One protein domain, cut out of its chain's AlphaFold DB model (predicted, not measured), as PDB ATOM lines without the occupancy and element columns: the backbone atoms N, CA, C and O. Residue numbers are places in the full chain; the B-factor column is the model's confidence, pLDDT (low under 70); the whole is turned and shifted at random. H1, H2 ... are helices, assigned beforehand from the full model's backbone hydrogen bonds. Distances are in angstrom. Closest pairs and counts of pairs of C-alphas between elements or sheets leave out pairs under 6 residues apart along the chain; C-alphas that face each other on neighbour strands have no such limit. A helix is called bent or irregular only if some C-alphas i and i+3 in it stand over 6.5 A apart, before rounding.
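What this domain is: This is residues 47 to 168 of the 236 residues of the protein "Type IV secretory pathway, VirD4 components" of [Eubacterium] rectale M104/1 (UniProt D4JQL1). A long helix, H2, runs through the middle of a rounded, all-helix domain, with H1 on one side of it, H5 beside it on another, and H6 crossing it on a third, where H3 packs on H6. H4 folds against H5 as a helical hairpin, and H7 makes a corner with the end of H6, far from the middle. The printed part has 122 residues, with seven named helices in the order H1 to H7 and no named strand. The whole is compact, with a radius of gyration of the C-alphas of 13.7 A and spans of 38 by 37 by 29 A.

Where its parts are: H1, residues 47 to 56, begins at C-alpha 47 (109.632, 86.749, 63.883) and is 14.3 A long. H2, residues 69 to 88, is the longest at 28.2 A and begins at C-alpha 69 (112.583, 66.295, 66.664). H3 is residues 98 to 105, H4 residues 111 to 122, 16.7 A long, and H5 residues 129 to 137. H6, residues 142 to 160, is 26.0 A long, with a kink of 33 degrees near residue 154; it is only just irregular, C-alphas 155 and 158 being 7.0 A apart. H7, residues 162 to 168, ends at C-alpha 168 (106.638, 88.787, 84.036).

How they stand to each other: H2 is the hub, touching four helices. H1 touches residues 75 to 83 of H2 at a steep tilt of 55 degrees, opposite ways; the closest C-alphas, of Ile 53 and Arg 75, are 6.8 A apart. H5 touches H2 at a shallow tilt of 24 degrees, opposite ways, closest at the C-alphas of Ala 80 and Ala 130, 4.0 A. H6 touches H2 at a steep tilt of 61 degrees, the same way, closest at the C-alphas of Glu 74 and Val 148, 5.4 A. H3 only just touches H2, with 3 pairs of C-alphas within 8 A, the closest those of Phe 81 and Ile 101, 6.6 A. H3 touches H6, closest at the C-alphas of Thr 99 and Phe 159, 5.3 A. H4 and H5 form a helical hairpin, closest at the C-alphas of Tyr 122 and Tyr 131, 6.3 A. H7 is close to H6 but not clearly touching, with the C-alphas of Phe 159 and Ala 165 5.0 A apart. H1 and H6 are apart. Every O i to N i+4 pair is within hydrogen-bond range in H1, H2, H3, H4, H5 and H7; in H6 it is 12 of 15.

The domain as a whole: The two C-alphas farthest apart, of Leu 124 and Gln 163, are 38.6 A apart. The printed part has no cut. The link from H1 to H2, residues 57 to 68, is long. The mean pLDDT of the printed part is 92.8, and residues 60 to 62 are under 70.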
ATOM      1  N   ALA A  47     108.220  87.018  63.618       91.25
ATOM      2  CA  ALA A  47     109.632  86.749  63.883       91.25
ATOM      3  C   ALA A  47     110.025  87.096  65.329       91.25
ATOM      4  O   ALA A  47     110.880  86.414  65.901       91.25
ATOM      5  N   ASP A  48     109.366  88.079  65.950       93.38
ATOM      6  CA  ASP A  48     109.598  88.434  67.354       93.38
ATOM      7  C   ASP A  48     109.174  87.288  68.286       93.38
ATOM      8  O   ASP A  48     109.893  86.969  69.238       93.38
ATOM      9  N   VAL A  49     108.069  86.595  67.967       96.06
ATOM     10  CA  VAL A  49     107.637  85.385  68.692       96.06
ATOM     11  C   VAL A  49     108.728  84.319  68.620       96.06
ATOM     12  O   VAL A  49     109.139  83.776  69.644       96.06
ATOM     13  N   LEU A  50     109.240  84.038  67.419       93.56
ATOM     14  CA  LEU A  50     110.278  83.023  67.223       93.56
ATOM     15  C   LEU A  50     111.577  83.380  67.953       93.56
ATOM     16  O   LEU A  50     112.199  82.508  68.559       93.56
ATOM     17  N   SER A  51     111.973  84.655  67.934       91.50
ATOM     18  CA  SER A  51     113.141  85.136  68.673       91.50
ATOM     19  C   SER A  51     112.959  84.964  70.182       91.50
ATOM     20  O   SER A  51     113.856  84.442  70.845       91.50
ATOM     21  N   MET A  52     111.790  85.325  70.723       94.19
ATOM     22  CA  MET A  52     111.460  85.140  72.140       94.19
ATOM     23  C   MET A  52     111.546  83.662  72.550       94.19
ATOM     24  O   MET A  52     112.185  83.334  73.553       94.19
ATOM     25  N   ILE A  53     110.970  82.752  71.754       94.44
ATOM     26  CA  ILE A  53     111.055  81.305  72.005       94.44
ATOM     27  C   ILE A  53     112.501  80.814  71.942       94.44
ATOM     28  O   ILE A  53     112.931  80.040  72.797       94.44
ATOM     29  N   ASN A  54     113.288  81.280  70.972       88.94
ATOM     30  CA  ASN A  54     114.693  80.903  70.881       88.94
ATOM     31  C   ASN A  54     115.478  81.332  72.120       88.94
ATOM     32  O   ASN A  54     116.218  80.511  72.663       88.94
ATOM     33  N   SER A  55     115.266  82.558  72.603       89.19
ATOM     34  CA  SER A  55     115.859  83.053  73.845       89.19
ATOM     35  C   SER A  55     115.447  82.216  75.058       89.19
ATOM     36  O   SER A  55     116.320  81.854  75.844       89.19
ATOM     37  N   LEU A  56     114.174  81.827  75.188       90.50
ATOM     38  CA  LEU A  56     113.707  80.942  76.267       90.50
ATOM     39  C   LEU A  56     114.401  79.567  76.250       90.50
ATOM     40  O   LEU A  56     114.727  79.017  77.298       90.50
ATOM     41  N   PHE A  57     114.667  79.019  75.065       88.62
ATOM     42  CA  PHE A  57     115.318  77.716  74.902       88.62
ATOM     43  C   PHE A  57     116.856  77.777  74.948       88.62
ATOM     44  O   PHE A  57     117.505  76.735  74.841       88.62
ATOM     45  N   THR A  58     117.464  78.960  75.100       78.88
ATOM     46  CA  THR A  58     118.933  79.068  75.234       78.88
ATOM     47  C   THR A  58     119.464  78.369  76.481       78.88
ATOM     48  O   THR A  58     120.603  77.901  76.470       78.88
ATOM     49  N   PHE A  59     118.641  78.252  77.524       71.88
ATOM     50  CA  PHE A  59     118.946  77.458  78.703       71.88
ATOM     51  C   PHE A  59     118.271  76.087  78.588       71.88
ATOM     52  O   PHE A  59     117.042  75.978  78.527       71.88
ATOM     53  N   ASN A  60     119.080  75.024  78.521       67.88
ATOM     54  CA  ASN A  60     118.545  73.674  78.425       67.88
ATOM     55  C   ASN A  60     118.277  73.111  79.820       67.88
ATOM     56  O   ASN A  60     119.196  72.686  80.513       67.88
ATOM     57  N   ILE A  61     117.009  73.119  80.212       69.69
ATOM     58  CA  ILE A  61     116.555  72.551  81.483       69.69
ATOM     59  C   ILE A  61     116.189  71.062  81.394       69.69
ATOM     60  O   ILE A  61     115.973  70.430  82.423       69.69
ATOM     61  N   ASN A  62     116.104  70.505  80.181       67.25
ATOM     62  CA  ASN A  62     115.590  69.161  79.936       67.25
ATOM     63  C   ASN A  62     116.683  68.271  79.332       67.25
ATOM     64  O   ASN A  62     117.613  68.744  78.683       67.25
ATOM     65  N   GLU A  63     116.524  66.955  79.462       72.81
ATOM     66  CA  GLU A  63     117.413  65.976  78.813       72.81
ATOM     67  C   GLU A  63     117.212  65.894  77.288       72.81
ATOM     68  O   GLU A  63     117.941  65.193  76.584       72.81
ATOM     69  N   ILE A  64     116.232  66.628  76.747       76.94
ATOM     70  CA  ILE A  64     115.998  66.697  75.309       76.94
ATOM     71  C   ILE A  64     117.189  67.374  74.637       76.94
ATOM     72  O   ILE A  64     117.554  68.514  74.930       76.94
ATOM     73  N   LYS A  65     117.788  66.652  73.687       81.69
ATOM     74  CA  LYS A  65     118.897  67.168  72.891       81.69
ATOM     75  C   LYS A  65     118.427  68.383  72.072       81.69
ATOM     76  O   LYS A  65     117.437  68.250  71.340       81.69
ATOM     77  N   PRO A  66     119.150  69.519  72.118       82.00
ATOM     78  CA  PRO A  66     118.863  70.669  71.267       82.00
ATOM     79  C   PRO A  66     118.796  70.270  69.789       82.00
ATOM     80  O   PRO A  66     119.597  69.447  69.334       82.00
ATOM     81  N   ASN A  67     117.855  70.851  69.040       82.75
ATOM     82  CA  ASN A  67     117.601  70.555  67.624       82.75
ATOM     83  C   ASN A  67     117.147  69.111  67.324       82.75
ATOM     84  O   ASN A  67     117.149  68.693  66.165       82.75
ATOM     85  N   SER A  68     116.766  68.322  68.332       90.50
ATOM     86  CA  SER A  68     116.072  67.050  68.102       90.50
ATOM     87  C   SER A  68     114.637  67.279  67.615       90.50
ATOM     88  O   SER A  68     114.078  68.361  67.774       90.50
ATOM     89  N   VAL A  69     114.002  66.238  67.067       89.62
ATOM     90  CA  VAL A  69     112.583  66.295  66.664       89.62
ATOM     91  C   VAL A  69     111.685  66.707  67.835       89.62
ATOM     92  O   VAL A  69     110.748  67.477  67.639       89.62
ATOM     93  N   PHE A  70     111.995  66.251  69.052       92.00
ATOM     94  CA  PHE A  70     111.247  66.630  70.247       92.00
ATOM     95  C   PHE A  70     111.471  68.097  70.638       92.00
ATOM     96  O   PHE A  70     110.495  68.776  70.930       92.00
ATOM     97  N   ASP A  71     112.707  68.612  70.558       92.06
ATOM     98  CA  ASP A  71     112.998  70.044  70.771       92.06
ATOM     99  C   ASP A  71     112.253  70.919  69.751       92.06
ATOM    100  O   ASP A  71     111.604  71.900  70.109       92.06
ATOM    101  N   MET A  72     112.259  70.522  68.474       93.88
ATOM    102  CA  MET A  72     111.527  71.225  67.418       93.88
ATOM    103  C   MET A  72     110.012  71.195  67.642       93.88
ATOM    104  O   MET A  72     109.346  72.212  67.442       93.88
ATOM    105  N   ALA A  73     109.454  70.051  68.045       96.25
ATOM    106  CA  ALA A  73     108.032  69.918  68.342       96.25
ATOM    107  C   ALA A  73     107.628  70.748  69.570       96.25
ATOM    108  O   ALA A  73     106.590  71.402  69.540       96.25
ATOM    109  N   GLU A  74     108.464  70.784  70.610       95.88
ATOM    110  CA  GLU A  74     108.246  71.592  71.814       95.88
ATOM    111  C   GLU A  74     108.236  73.088  71.491       95.88
ATOM    112  O   GLU A  74     107.300  73.793  71.866       95.88
ATOM    113  N   ARG A  75     109.223  73.563  70.718       96.12
ATOM    114  CA  ARG A  75     109.265  74.951  70.233       96.12
ATOM    115  C   ARG A  75     108.016  75.295  69.433       96.12
ATOM    116  O   ARG A  75     107.405  76.321  69.690       96.12
ATOM    117  N   LYS A  76     107.611  74.434  68.493       97.50
ATOM    118  CA  LYS A  76     106.400  74.635  67.681       97.50
ATOM    119  C   LYS A  76     105.141  74.695  68.547       97.50
ATOM    120  O   LYS A  76     104.324  75.590  68.350       97.50
ATOM    121  N   LEU A  77     104.998  73.791  69.517       98.12
ATOM    122  CA  LEU A  77     103.849  73.786  70.421       98.12
ATOM    123  C   LEU A  77     103.797  75.073  71.251       98.12
ATOM    124  O   LEU A  77     102.745  75.704  71.336       98.12
ATOM    125  N   LEU A  78     104.929  75.508  71.805       97.94
ATOM    126  CA  LEU A  78     104.977  76.748  72.570       97.94
ATOM    127  C   LEU A  78     104.705  77.977  71.694       97.94
ATOM    128  O   LEU A  78     103.928  78.843  72.086       97.94
ATOM    129  N   THR A  79     105.266  78.028  70.482       98.12
ATOM    130  CA  THR A  79     104.958  79.073  69.497       98.12
ATOM    131  C   THR A  79     103.458  79.131  69.203       98.12
ATOM    132  O   THR A  79     102.884  80.220  69.159       98.12
ATOM    133  N   ALA A  80     102.792  77.978  69.067       97.94
ATOM    134  CA  ALA A  80     101.347  77.918  68.874       97.94
ATOM    135  C   ALA A  80     100.577  78.553  70.043       97.94
ATOM    136  O   ALA A  80      99.662  79.346  69.817       97.94
ATOM    137  N   PHE A  81     100.976  78.266  71.286       98.50
ATOM    138  CA  PHE A  81     100.390  78.894  72.474       98.50
ATOM    139  C   PHE A  81     100.666  80.398  72.556       98.50
ATOM    140  O   PHE A  81      99.761  81.149  72.917       98.50
ATOM    141  N   CYS A  82     101.864  80.856  72.188       98.25
ATOM    142  CA  CYS A  82     102.188  82.281  72.149       98.25
ATOM    143  C   CYS A  82     101.287  83.038  71.167       98.25
ATOM    144  O   CYS A  82     100.671  84.033  71.543       98.25
ATOM    145  N   PHE A  83     101.137  82.538  69.939       97.62
ATOM    146  CA  PHE A  83     100.205  83.135  68.980       97.62
ATOM    147  C   PHE A  83      98.751  83.042  69.444       97.62
ATOM    148  O   PHE A  83      97.995  83.991  69.259       97.62
ATOM    149  N   TYR A  84      98.361  81.937  70.088       97.38
ATOM    150  CA  TYR A  84      97.026  81.806  70.664       97.38
ATOM    151  C   TYR A  84      96.732  82.899  71.691       97.38
ATOM    152  O   TYR A  84      95.681  83.533  71.604       97.38
ATOM    153  N   VAL A  85      97.630  83.145  72.654       97.56
ATOM    154  CA  VAL A  85      97.366  84.162  73.682       97.56
ATOM    155  C   VAL A  85      97.362  85.571  73.093       97.56
ATOM    156  O   VAL A  85      96.524  86.375  73.494       97.56
ATOM    157  N   LEU A  86      98.212  85.843  72.097       96.75
ATOM    158  CA  LEU A  86      98.217  87.115  71.370       96.75
ATOM    159  C   LEU A  86      96.894  87.355  70.620       96.75
ATOM    160  O   LEU A  86      96.342  88.446  70.707       96.75
ATOM    161  N   ASP A  87      96.348  86.343  69.933       94.62
ATOM    162  CA  ASP A  87      95.096  86.479  69.169       94.62
ATOM    163  C   ASP A  87      93.866  86.515  70.093       94.62
ATOM    164  O   ASP A  87      93.011  87.397  69.986       94.62
ATOM    165  N   LYS A  88      93.781  85.585  71.056       95.12
ATOM    166  CA  LYS A  88      92.630  85.467  71.967       95.12
ATOM    167  C   LYS A  88      92.533  86.627  72.948       95.12
ATOM    168  O   LYS A  88      91.426  87.068  73.259       95.12
ATOM    169  N   TYR A  89      93.667  87.090  73.460       96.31
ATOM    170  CA  TYR A  89      93.736  88.102  74.511       96.31
ATOM    171  C   TYR A  89      94.345  89.409  74.006       96.31
ATOM    172  O   TYR A  89      94.966  90.127  74.782       96.31
ATOM    173  N   LYS A  90      94.162  89.746  72.723       93.88
ATOM    174  CA  LYS A  90      94.671  90.989  72.110       93.88
ATOM    175  C   LYS A  90      94.329  92.264  72.900       93.88
ATOM    176  O   LYS A  90      95.142  93.174  72.971       93.88
ATOM    177  N   ASP A  91      93.159  92.286  73.542       96.00
ATOM    178  CA  ASP A  91      92.651  93.423  74.324       96.00
ATOM    179  C   ASP A  91      92.875  93.253  75.847       96.00
ATOM    180  O   ASP A  91      92.341  94.017  76.646       96.00
ATOM    181  N   GLN A  92      93.618  92.222  76.270       96.81
ATOM    182  CA  GLN A  92      93.875  91.874  77.677       96.81
ATOM    183  C   GLN A  92      95.372  91.568  77.890       96.81
ATOM    184  O   GLN A  92      95.750  90.397  78.014       96.81
ATOM    185  N   PRO A  93      96.248  92.595  77.916       93.56
ATOM    186  CA  PRO A  93      97.700  92.411  78.033       93.56
ATOM    187  C   PRO A  93      98.141  91.647  79.292       93.56
ATOM    188  O   PRO A  93      99.139  90.933  79.270       93.56
ATOM    189  N   ASP A  94      97.363  91.724  80.374       94.00
ATOM    190  CA  ASP A  94      97.565  90.981  81.626       94.00
ATOM    191  C   ASP A  94      97.441  89.453  81.463       94.00
ATOM    192  O   ASP A  94      97.893  88.685  82.317       94.00
ATOM    193  N   LYS A  95      96.853  88.994  80.350       97.38
ATOM    194  CA  LYS A  95      96.715  87.576  79.985       97.38
ATOM    195  C   LYS A  95      97.711  87.124  78.917       97.38
ATOM    196  O   LYS A  95      97.755  85.938  78.592       97.38
ATOM    197  N   GLN A  96      98.518  88.032  78.375       97.94
ATOM    198  CA  GLN A  96      99.554  87.716  77.394       97.94
ATOM    199  C   GLN A  96     100.890  87.479  78.104       97.94
ATOM    200  O   GLN A  96     101.766  88.333  78.100       97.94
ATOM    201  N   ASN A  97     101.029  86.339  78.779       97.88
ATOM    202  CA  ASN A  97     102.270  85.947  79.449       97.88
ATOM    203  C   ASN A  97     102.362  84.421  79.608       97.88
ATOM    204  O   ASN A  97     101.378  83.689  79.452       97.88
ATOM    205  N   PHE A  98     103.555  83.932  79.949       97.75
ATOM    206  CA  PHE A  98     103.807  82.500  80.124       97.75
ATOM    207  C   PHE A  98     103.033  81.885  81.299       97.75
ATOM    208  O   PHE A  98     102.608  80.734  81.209       97.75
ATOM    209  N   THR A  99     102.769  82.643  82.368       97.81
ATOM    210  CA  THR A  99     101.920  82.179  83.478       97.81
ATOM    211  C   THR A  99     100.500  81.873  82.998       97.81
ATOM    212  O   THR A  99      99.901  80.882  83.412       97.81
ATOM    213  N   TYR A 100      99.950  82.681  82.093       98.06
ATOM    214  CA  TYR A 100      98.635  82.421  81.520       98.06
ATOM    215  C   TYR A 100      98.649  81.226  80.558       98.06
ATOM    216  O   TYR A 100      97.712  80.426  80.568       98.06
ATOM    217  N   ILE A 101      99.734  81.030  79.798       98.31
ATOM    218  CA  ILE A 101      99.936  79.800  79.010       98.31
ATOM    219  C   ILE A 101      99.927  78.566  79.926       98.31
ATOM    220  O   ILE A 101      99.226  77.604  79.622       98.31
ATOM    221  N   ASN A 102     100.602  78.604  81.081       97.62
ATOM    222  CA  ASN A 102     100.554  77.511  82.061       97.62
ATOM    223  C   ASN A 102      99.142  77.236  82.584       97.62
ATOM    224  O   ASN A 102      98.774  76.074  82.753       97.62
ATOM    225  N   LYS A 103      98.336  78.281  82.816       97.31
ATOM    226  CA  LYS A 103      96.933  78.118  83.232       97.31
ATOM    227  C   LYS A 103      96.114  77.381  82.177       97.31
ATOM    228  O   LYS A 103      95.318  76.525  82.538       97.31
ATOM    229  N   ILE A 104      96.321  77.687  80.895       97.69
ATOM    230  CA  ILE A 104      95.674  76.969  79.790       97.69
ATOM    231  C   ILE A 104      96.180  75.527  79.746       97.69
ATOM    232  O   ILE A 104      95.374  74.601  79.728       97.69
ATOM    233  N   LEU A 105      97.499  75.330  79.791       97.12
ATOM    234  CA  LEU A 105      98.124  74.009  79.737       97.12
ATOM    235  C   LEU A 105      97.598  73.080  80.840       97.12
ATOM    236  O   LEU A 105      97.344  71.910  80.584       97.12
ATOM    237  N   ALA A 106      97.366  73.613  82.041       96.31
ATOM    238  CA  ALA A 106      96.823  72.869  83.174       96.31
ATOM    239  C   ALA A 106      95.389  72.344  82.960       96.31
ATOM    240  O   ALA A 106      94.960  71.465  83.703       96.31
ATOM    241  N   THR A 107      94.657  72.863  81.968       97.44
ATOM    242  CA  THR A 107      93.307  72.394  81.604       97.44
ATOM    243  C   THR A 107      93.294  71.336  80.500       97.44
ATOM    244  O   THR A 107      92.232  70.798  80.200       97.44
ATOM    245  N   LEU A 108      94.447  71.036  79.890       97.25
ATOM    246  CA  LEU A 108      94.569  70.115  78.759       97.25
ATOM    247  C   LEU A 108      95.317  68.855  79.215       97.25
ATOM    248  O   LEU A 108      96.513  68.902  79.502       97.25
ATOM    249  N   HIS A 109      94.624  67.718  79.298       93.19
ATOM    250  CA  HIS A 109      95.170  66.490  79.891       93.19
ATOM    251  C   HIS A 109      95.479  65.408  78.858       93.19
ATOM    252  O   HIS A 109      96.417  64.624  79.019       93.19
ATOM    253  N   THR A 110      94.690  65.355  77.794       95.25
ATOM    254  CA  THR A 110      94.772  64.356  76.735       95.25
ATOM    255  C   THR A 110      95.121  65.015  75.415       95.25
ATOM    256  O   THR A 110      94.904  66.204  75.222       95.25
ATOM    257  N   THR A 111      95.651  64.239  74.474       94.88
ATOM    258  CA  THR A 111      95.917  64.741  73.123       94.88
ATOM    259  C   THR A 111      94.649  65.292  72.458       94.88
ATOM    260  O   THR A 111      94.726  66.335  71.812       94.88
ATOM    261  N   ASP A 112      93.497  64.664  72.710       95.50
ATOM    262  CA  ASP A 112      92.197  65.102  72.199       95.50
ATOM    263  C   ASP A 112      91.779  66.466  72.773       95.50
ATOM    264  O   ASP A 112      91.186  67.264  72.052       95.50
ATOM    265  N   ASP A 113      92.149  66.789  74.023       97.25
ATOM    266  CA  ASP A 113      91.901  68.118  74.601       97.25
ATOM    267  C   ASP A 113      92.653  69.208  73.825       97.25
ATOM    268  O   ASP A 113      92.091  70.263  73.536       97.25
ATOM    269  N   PHE A 114      93.917  68.962  73.454       97.44
ATOM    270  CA  PHE A 114      94.688  69.907  72.636       97.44
ATOM    271  C   PHE A 114      94.114  70.011  71.222       97.44
ATOM    272  O   PHE A 114      94.007  71.122  70.696       97.44
ATOM    273  N   ASP A 115      93.762  68.867  70.619       95.38
ATOM    274  CA  ASP A 115      93.199  68.817  69.270       95.38
ATOM    275  C   ASP A 115      91.886  69.625  69.254       95.38
ATOM    276  O   ASP A 115      91.724  70.517  68.422       95.38
ATOM    277  N   GLY A 116      90.991  69.402  70.221       95.69
ATOM    278  CA  GLY A 116      89.755  70.168  70.403       95.69
ATOM    279  C   GLY A 116      90.008  71.656  70.644       95.69
ATOM    280  O   GLY A 116      89.465  72.493  69.929       95.69
ATOM    281  N   PHE A 117      90.900  72.001  71.576       96.31
ATOM    282  CA  PHE A 117      91.218  73.389  71.918       96.31
ATOM    283  C   PHE A 117      91.672  74.223  70.711       96.31
ATOM    284  O   PHE A 117      91.156  75.321  70.486       96.31
ATOM    285  N   PHE A 118      92.630  73.721  69.922       95.69
ATOM    286  CA  PHE A 118      93.135  74.455  68.757       95.69
ATOM    287  C   PHE A 118      92.177  74.385  67.565       95.69
ATOM    288  O   PHE A 118      92.013  75.397  66.877       95.69
ATOM    289  N   ASN A 119      91.527  73.240  67.323       92.12
ATOM    290  CA  ASN A 119      90.556  73.116  66.237       92.12
ATOM    291  C   ASN A 119      89.351  74.028  66.468       92.12
ATOM    292  O   ASN A 119      88.972  74.749  65.552       92.12
ATOM    293  N   ASP A 120      88.777  74.061  67.671       91.88
ATOM    294  CA  ASP A 120      87.607  74.892  67.970       91.88
ATOM    295  C   ASP A 120      87.926  76.381  67.861       91.88
ATOM    296  O   ASP A 120      87.104  77.166  67.383       91.88
ATOM    297  N   PHE A 121      89.138  76.776  68.251       89.06
ATOM    298  CA  PHE A 121      89.558  78.165  68.157       89.06
ATOM    299  C   PHE A 121      89.791  78.627  66.711       89.06
ATOM    300  O   PHE A 121      89.424  79.749  66.359       89.06
ATOM    301  N   TYR A 122      90.384  77.777  65.865       88.50
ATOM    302  CA  TYR A 122      90.838  78.154  64.519       88.50
ATOM    303  C   TYR A 122      90.060  77.508  63.370       88.50
ATOM    304  O   TYR A 122      90.435  77.681  62.213       88.50
ATOM    305  N   LYS A 123      88.934  76.840  63.651       78.62
ATOM    306  CA  LYS A 123      88.096  76.127  62.668       78.62
ATOM    307  C   LYS A 123      87.742  76.938  61.419       78.62
ATOM    308  O   LYS A 123      87.542  76.371  60.353       78.62
ATOM    309  N   LEU A 124      87.608  78.256  61.570       75.06
ATOM    310  CA  LEU A 124      87.221  79.180  60.497       75.06
ATOM    311  C   LEU A 124      88.398  79.995  59.939       75.06
ATOM    312  O   LEU A 124      88.196  80.779  59.020       75.06
ATOM    313  N   ASN A 125      89.602  79.848  60.500       82.38
ATOM    314  CA  ASN A 125      90.774  80.659  60.172       82.38
ATOM    315  C   ASN A 125      92.058  79.819  60.256       82.38
ATOM    316  O   ASN A 125      92.954  80.110  61.051       82.38
ATOM    317  N   GLU A 126      92.153  78.772  59.432       79.56
ATOM    318  CA  GLU A 126      93.310  77.864  59.436       79.56
ATOM    319  C   GLU A 126      94.639  78.539  59.058       79.56
ATOM    320  O   GLU A 126      95.706  77.996  59.342       79.56
ATOM    321  N   GLU A 127      94.583  79.719  58.436       85.06
ATOM    322  CA  GLU A 127      95.754  80.515  58.046       85.06
ATOM    323  C   GLU A 127      96.434  81.206  59.238       85.06
ATOM    324  O   GLU A 127      97.532  81.746  59.104       85.06
ATOM    325  N   LYS A 128      95.808  81.198  60.423       90.62
ATOM    326  CA  LYS A 128      96.380  81.813  61.623       90.62
ATOM    327  C   LYS A 128      97.653  81.073  62.065       90.62
ATOM    328  O   LYS A 128      97.619  79.843  62.201       90.62
ATOM    329  N   PRO A 129      98.745  81.792  62.403       93.88
ATOM    330  CA  PRO A 129     100.024  81.175  62.763       93.88
ATOM    331  C   PRO A 129      99.919  80.124  63.872       93.88
ATOM    332  O   PRO A 129     100.501  79.047  63.758       93.88
ATOM    333  N   ALA A 130      99.126  80.380  64.916       95.38
ATOM    334  CA  ALA A 130      98.934  79.434  66.015       95.38
ATOM    335  C   ALA A 130      98.486  78.043  65.539       95.38
ATOM    336  O   ALA A 130      99.035  77.036  65.983       95.38
ATOM    337  N   TYR A 131      97.522  77.981  64.615       95.44
ATOM    338  CA  TYR A 131      97.005  76.712  64.111       95.44
ATOM    339  C   TYR A 131      98.031  75.980  63.251       95.44
ATOM    340  O   TYR A 131      98.211  74.769  63.389       95.44
ATOM    341  N   TYR A 132      98.760  76.718  62.411       94.25
ATOM    342  CA  TYR A 132      99.869  76.172  61.635       94.25
ATOM    343  C   TYR A 132     100.924  75.522  62.544       94.25
ATOM    344  O   TYR A 132     101.235  74.340  62.384       94.25
ATOM    345  N   TYR A 133     101.432  76.258  63.538       96.62
ATOM    346  CA  TYR A 133     102.453  75.748  64.455       96.62
ATOM    347  C   TYR A 133     101.947  74.572  65.297       96.62
ATOM    348  O   TYR A 133     102.699  73.621  65.526       96.62
ATOM    349  N   TYR A 134     100.669  74.586  65.691       97.06
ATOM    350  CA  TYR A 134     100.051  73.461  66.380       97.06
ATOM    351  C   TYR A 134     100.018  72.206  65.501       97.06
ATOM    352  O   TYR A 134     100.542  71.168  65.909       97.06
ATOM    353  N   LYS A 135      99.494  72.302  64.267       95.19
ATOM    354  CA  LYS A 135      99.468  71.179  63.312       95.19
ATOM    355  C   LYS A 135     100.868  70.616  63.073       95.19
ATOM    356  O   LYS A 135     101.041  69.404  63.003       95.19
ATOM    357  N   GLU A 136     101.874  71.484  62.987       95.38
ATOM    358  CA  GLU A 136     103.274  71.092  62.833       95.38
ATOM    359  C   GLU A 136     103.845  70.352  64.056       95.38
ATOM    360  O   GLU A 136     104.580  69.379  63.878       95.38
ATOM    361  N   ALA A 137     103.523  70.781  65.279       96.19
ATOM    362  CA  ALA A 137     103.911  70.086  66.511       96.19
ATOM    363  C   ALA A 137     103.179  68.742  66.673       96.19
ATOM    364  O   ALA A 137     103.741  67.776  67.188       96.19
ATOM    365  N   ARG A 138     101.932  68.671  66.195       94.75
ATOM    366  CA  ARG A 138     101.017  67.534  66.336       94.75
ATOM    367  C   ARG A 138     101.262  66.391  65.339       94.75
ATOM    368  O   ARG A 138     100.604  65.357  65.428       94.75
ATOM    369  N   ARG A 139     102.248  66.520  64.438       93.81
ATOM    370  CA  ARG A 139     102.635  65.491  63.445       93.81
ATOM    371  C   ARG A 139     103.190  64.189  64.036       93.81
ATOM    372  O   ARG A 139     103.363  63.222  63.299       93.81
ATOM    373  N   CYS A 140     103.512  64.153  65.327       91.38
ATOM    374  CA  CYS A 140     103.975  62.946  66.005       91.38
ATOM    375  C   CYS A 140     102.808  62.074  66.515       91.38
ATOM    376  O   CYS A 140     101.647  62.489  66.530       91.38
ATOM    377  N   SER A 141     103.113  60.839  66.932       94.44
ATOM    378  CA  SER A 141     102.124  59.978  67.592       94.44
ATOM    379  C   SER A 141     101.659  60.594  68.914       94.44
ATOM    380  O   SER A 141     102.405  61.347  69.542       94.44
ATOM    381  N   SER A 142     100.459  60.242  69.383       94.62
ATOM    382  CA  SER A 142      99.917  60.780  70.641       94.62
ATOM    383  C   SER A 142     100.846  60.537  71.838       94.62
ATOM    384  O   SER A 142     100.996  61.415  72.683       94.62
ATOM    385  N   ASP A 143     101.544  59.398  71.895       93.94
ATOM    386  CA  ASP A 143     102.507  59.121  72.969       93.94
ATOM    387  C   ASP A 143     103.765  59.992  72.877       93.94
ATOM    388  O   ASP A 143     104.234  60.502  73.892       93.94
ATOM    389  N   SER A 144     104.275  60.244  71.668       94.75
ATOM    390  CA  SER A 144     105.370  61.205  71.477       94.75
ATOM    391  C   SER A 144     104.930  62.635  71.797       94.75
ATOM    392  O   SER A 144     105.703  63.402  72.366       94.75
ATOM    393  N   PHE A 145     103.684  62.992  71.480       96.50
ATOM    394  CA  PHE A 145     103.122  64.303  71.795       96.50
ATOM    395  C   PHE A 145     103.019  64.528  73.309       96.50
ATOM    396  O   PHE A 145     103.374  65.603  73.785       96.50
ATOM    397  N   LYS A 146     102.637  63.508  74.091       95.12
ATOM    398  CA  LYS A 146     102.648  63.585  75.565       95.12
ATOM    399  C   LYS A 146     104.038  63.927  76.112       95.12
ATOM    400  O   LYS A 146     104.139  64.761  77.005       95.12
ATOM    401  N   VAL A 147     105.106  63.341  75.560       94.12
ATOM    402  CA  VAL A 147     106.493  63.669  75.954       94.12
ATOM    403  C   VAL A 147     106.808  65.142  75.679       94.12
ATOM    404  O   VAL A 147     107.372  65.818  76.536       94.12
ATOM    405  N   VAL A 148     106.396  65.659  74.516       95.50
ATOM    406  CA  VAL A 148     106.559  67.077  74.154       95.50
ATOM    407  C   VAL A 148     105.805  67.991  75.125       95.50
ATOM    408  O   VAL A 148     106.372  68.970  75.607       95.50
ATOM    409  N   VAL A 149     104.556  67.655  75.460       96.56
ATOM    410  CA  VAL A 149     103.728  68.410  76.417       96.56
ATOM    411  C   VAL A 149     104.360  68.429  77.811       96.56
ATOM    412  O   VAL A 149     104.455  69.495  78.416       96.56
ATOM    413  N   ILE A 150     104.839  67.282  78.308       94.44
ATOM    414  CA  ILE A 150     105.528  67.187  79.606       94.44
ATOM    415  C   ILE A 150     106.797  68.046  79.605       94.44
ATOM    416  O   ILE A 150     107.022  68.809  80.544       94.44
ATOM    417  N   SER A 151     107.595  67.966  78.534       93.62
ATOM    418  CA  SER A 151     108.815  68.766  78.368       93.62
ATOM    419  C   SER A 151     108.527  70.268  78.421       93.62
ATOM    420  O   SER A 151     109.159  70.995  79.193       93.62
ATOM    421  N   MET A 152     107.519  70.717  77.667       95.06
ATOM    422  CA  MET A 152     107.087  72.115  77.646       95.06
ATOM    423  C   MET A 152     106.579  72.568  79.018       95.06
ATOM    424  O   MET A 152     106.935  73.652  79.478       95.06
ATOM    425  N   GLY A 153     105.781  71.739  79.698       94.94
ATOM    426  CA  GLY A 153     105.284  72.029  81.044       94.94
ATOM    427  C   GLY A 153     106.415  72.199  82.058       94.94
ATOM    428  O   GLY A 153     106.394  73.141  82.851       94.94
ATOM    429  N   LEU A 154     107.450  71.354  81.990       92.88
ATOM    430  CA  LEU A 154     108.647  71.500  82.819       92.88
ATOM    431  C   LEU A 154     109.388  72.812  82.505       92.88
ATOM    432  O   LEU A 154     109.772  73.527  83.430       92.88
ATOM    433  N   ARG A 155     109.498  73.193  81.224       91.81
ATOM    434  CA  ARG A 155     110.122  74.461  80.792       91.81
ATOM    435  C   ARG A 155     109.423  75.692  81.304       91.81
ATOM    436  O   ARG A 155     110.075  76.626  81.764       91.81
ATOM    437  N   LEU A 156     108.105  75.681  81.261       94.50
ATOM    438  CA  LEU A 156     107.321  76.812  81.716       94.50
ATOM    439  C   LEU A 156     107.088  76.806  83.230       94.50
ATOM    440  O   LEU A 156     106.609  77.807  83.762       94.50
ATOM    441  N   SER A 157     107.440  75.734  83.947       93.62
ATOM    442  CA  SER A 157     107.174  75.599  85.388       93.62
ATOM    443  C   SER A 157     107.770  76.730  86.235       93.62
ATOM    444  O   SER A 157     107.179  77.111  87.245       93.62
ATOM    445  N   VAL A 158     108.874  77.341  85.791       92.75
ATOM    446  CA  VAL A 158     109.478  78.518  86.434       92.75
ATOM    447  C   VAL A 158     108.499  79.691  86.558       92.75
ATOM    448  O   VAL A 158     108.506  80.389  87.568       92.75
ATOM    449  N   PHE A 159     107.594  79.873  85.594       95.75
ATOM    450  CA  PHE A 159     106.583  80.936  85.614       95.75
ATOM    451  C   PHE A 159     105.406  80.647  86.559       95.75
ATOM    452  O   PHE A 159     104.498  81.471  86.671       95.75
ATOM    453  N   ASN A 160     105.403  79.494  87.240       94.81
ATOM    454  CA  ASN A 160     104.486  79.209  88.347       94.81
ATOM    455  C   ASN A 160     105.041  79.685  89.697       94.81
ATOM    456  O   ASN A 160     104.299  79.736  90.676       94.81
ATOM    457  N   ILE A 161     106.331  80.033  89.766       95.38
ATOM    458  CA  ILE A 161     106.933  80.634  90.957       95.38
ATOM    459  C   ILE A 161     106.356  82.049  91.102       95.38
ATOM    460  O   ILE A 161     106.544  82.850  90.182       95.38
ATOM    461  N   PRO A 162     105.693  82.401  92.225       95.88
ATOM    462  CA  PRO A 162     104.995  83.682  92.362       95.88
ATOM    463  C   PRO A 162     105.867  84.897  92.041       95.88
ATOM    464  O   PRO A 162     105.442  85.785  91.315       95.88
ATOM    465  N   GLN A 163     107.125  84.893  92.492       95.50
ATOM    466  CA  GLN A 163     108.047  86.002  92.245       95.50
ATOM    467  C   GLN A 163     108.379  86.185  90.754       95.50
ATOM    468  O   GLN A 163     108.608  87.309  90.320       95.50
ATOM    469  N   ILE A 164     108.407  85.103  89.966       95.50
ATOM    470  CA  ILE A 164     108.685  85.156  88.520       95.50
ATOM    471  C   ILE A 164     107.413  85.450  87.726       95.50
ATOM    472  O   ILE A 164     107.457  86.184  86.738       95.50
ATOM    473  N   ALA A 165     106.274  84.919  88.175       96.81
ATOM    474  CA  ALA A 165     104.969  85.272  87.632       96.81
ATOM    475  C   ALA A 165     104.736  86.785  87.749       96.81
ATOM    476  O   ALA A 165     104.472  87.436  86.744       96.81
ATOM    477  N   ASP A 166     104.940  87.361  88.938       96.88
ATOM    478  CA  ASP A 166     104.793  88.801  89.172       96.88
ATOM    479  C   ASP A 166     105.800  89.622  88.355       96.88
ATOM    480  O   ASP A 166     105.424  90.626  87.747       96.88
ATOM    481  N   LEU A 167     107.060  89.166  88.280       97.44
ATOM    482  CA  LEU A 167     108.109  89.788  87.465       97.44
ATOM    483  C   LEU A 167     107.723  89.875  85.982       97.44
ATOM    484  O   LEU A 167     108.128  90.820  85.314       97.44
ATOM    485  N   THR A 168     106.961  88.906  85.469       97.06
ATOM    486  CA  THR A 168     106.638  88.787  84.036       97.06
ATOM    487  C   THR A 168     105.173  89.060  83.687       97.06
ATOM    488  O   THR A 168     104.760  88.893  82.540       97.06
TER     489      THR A 168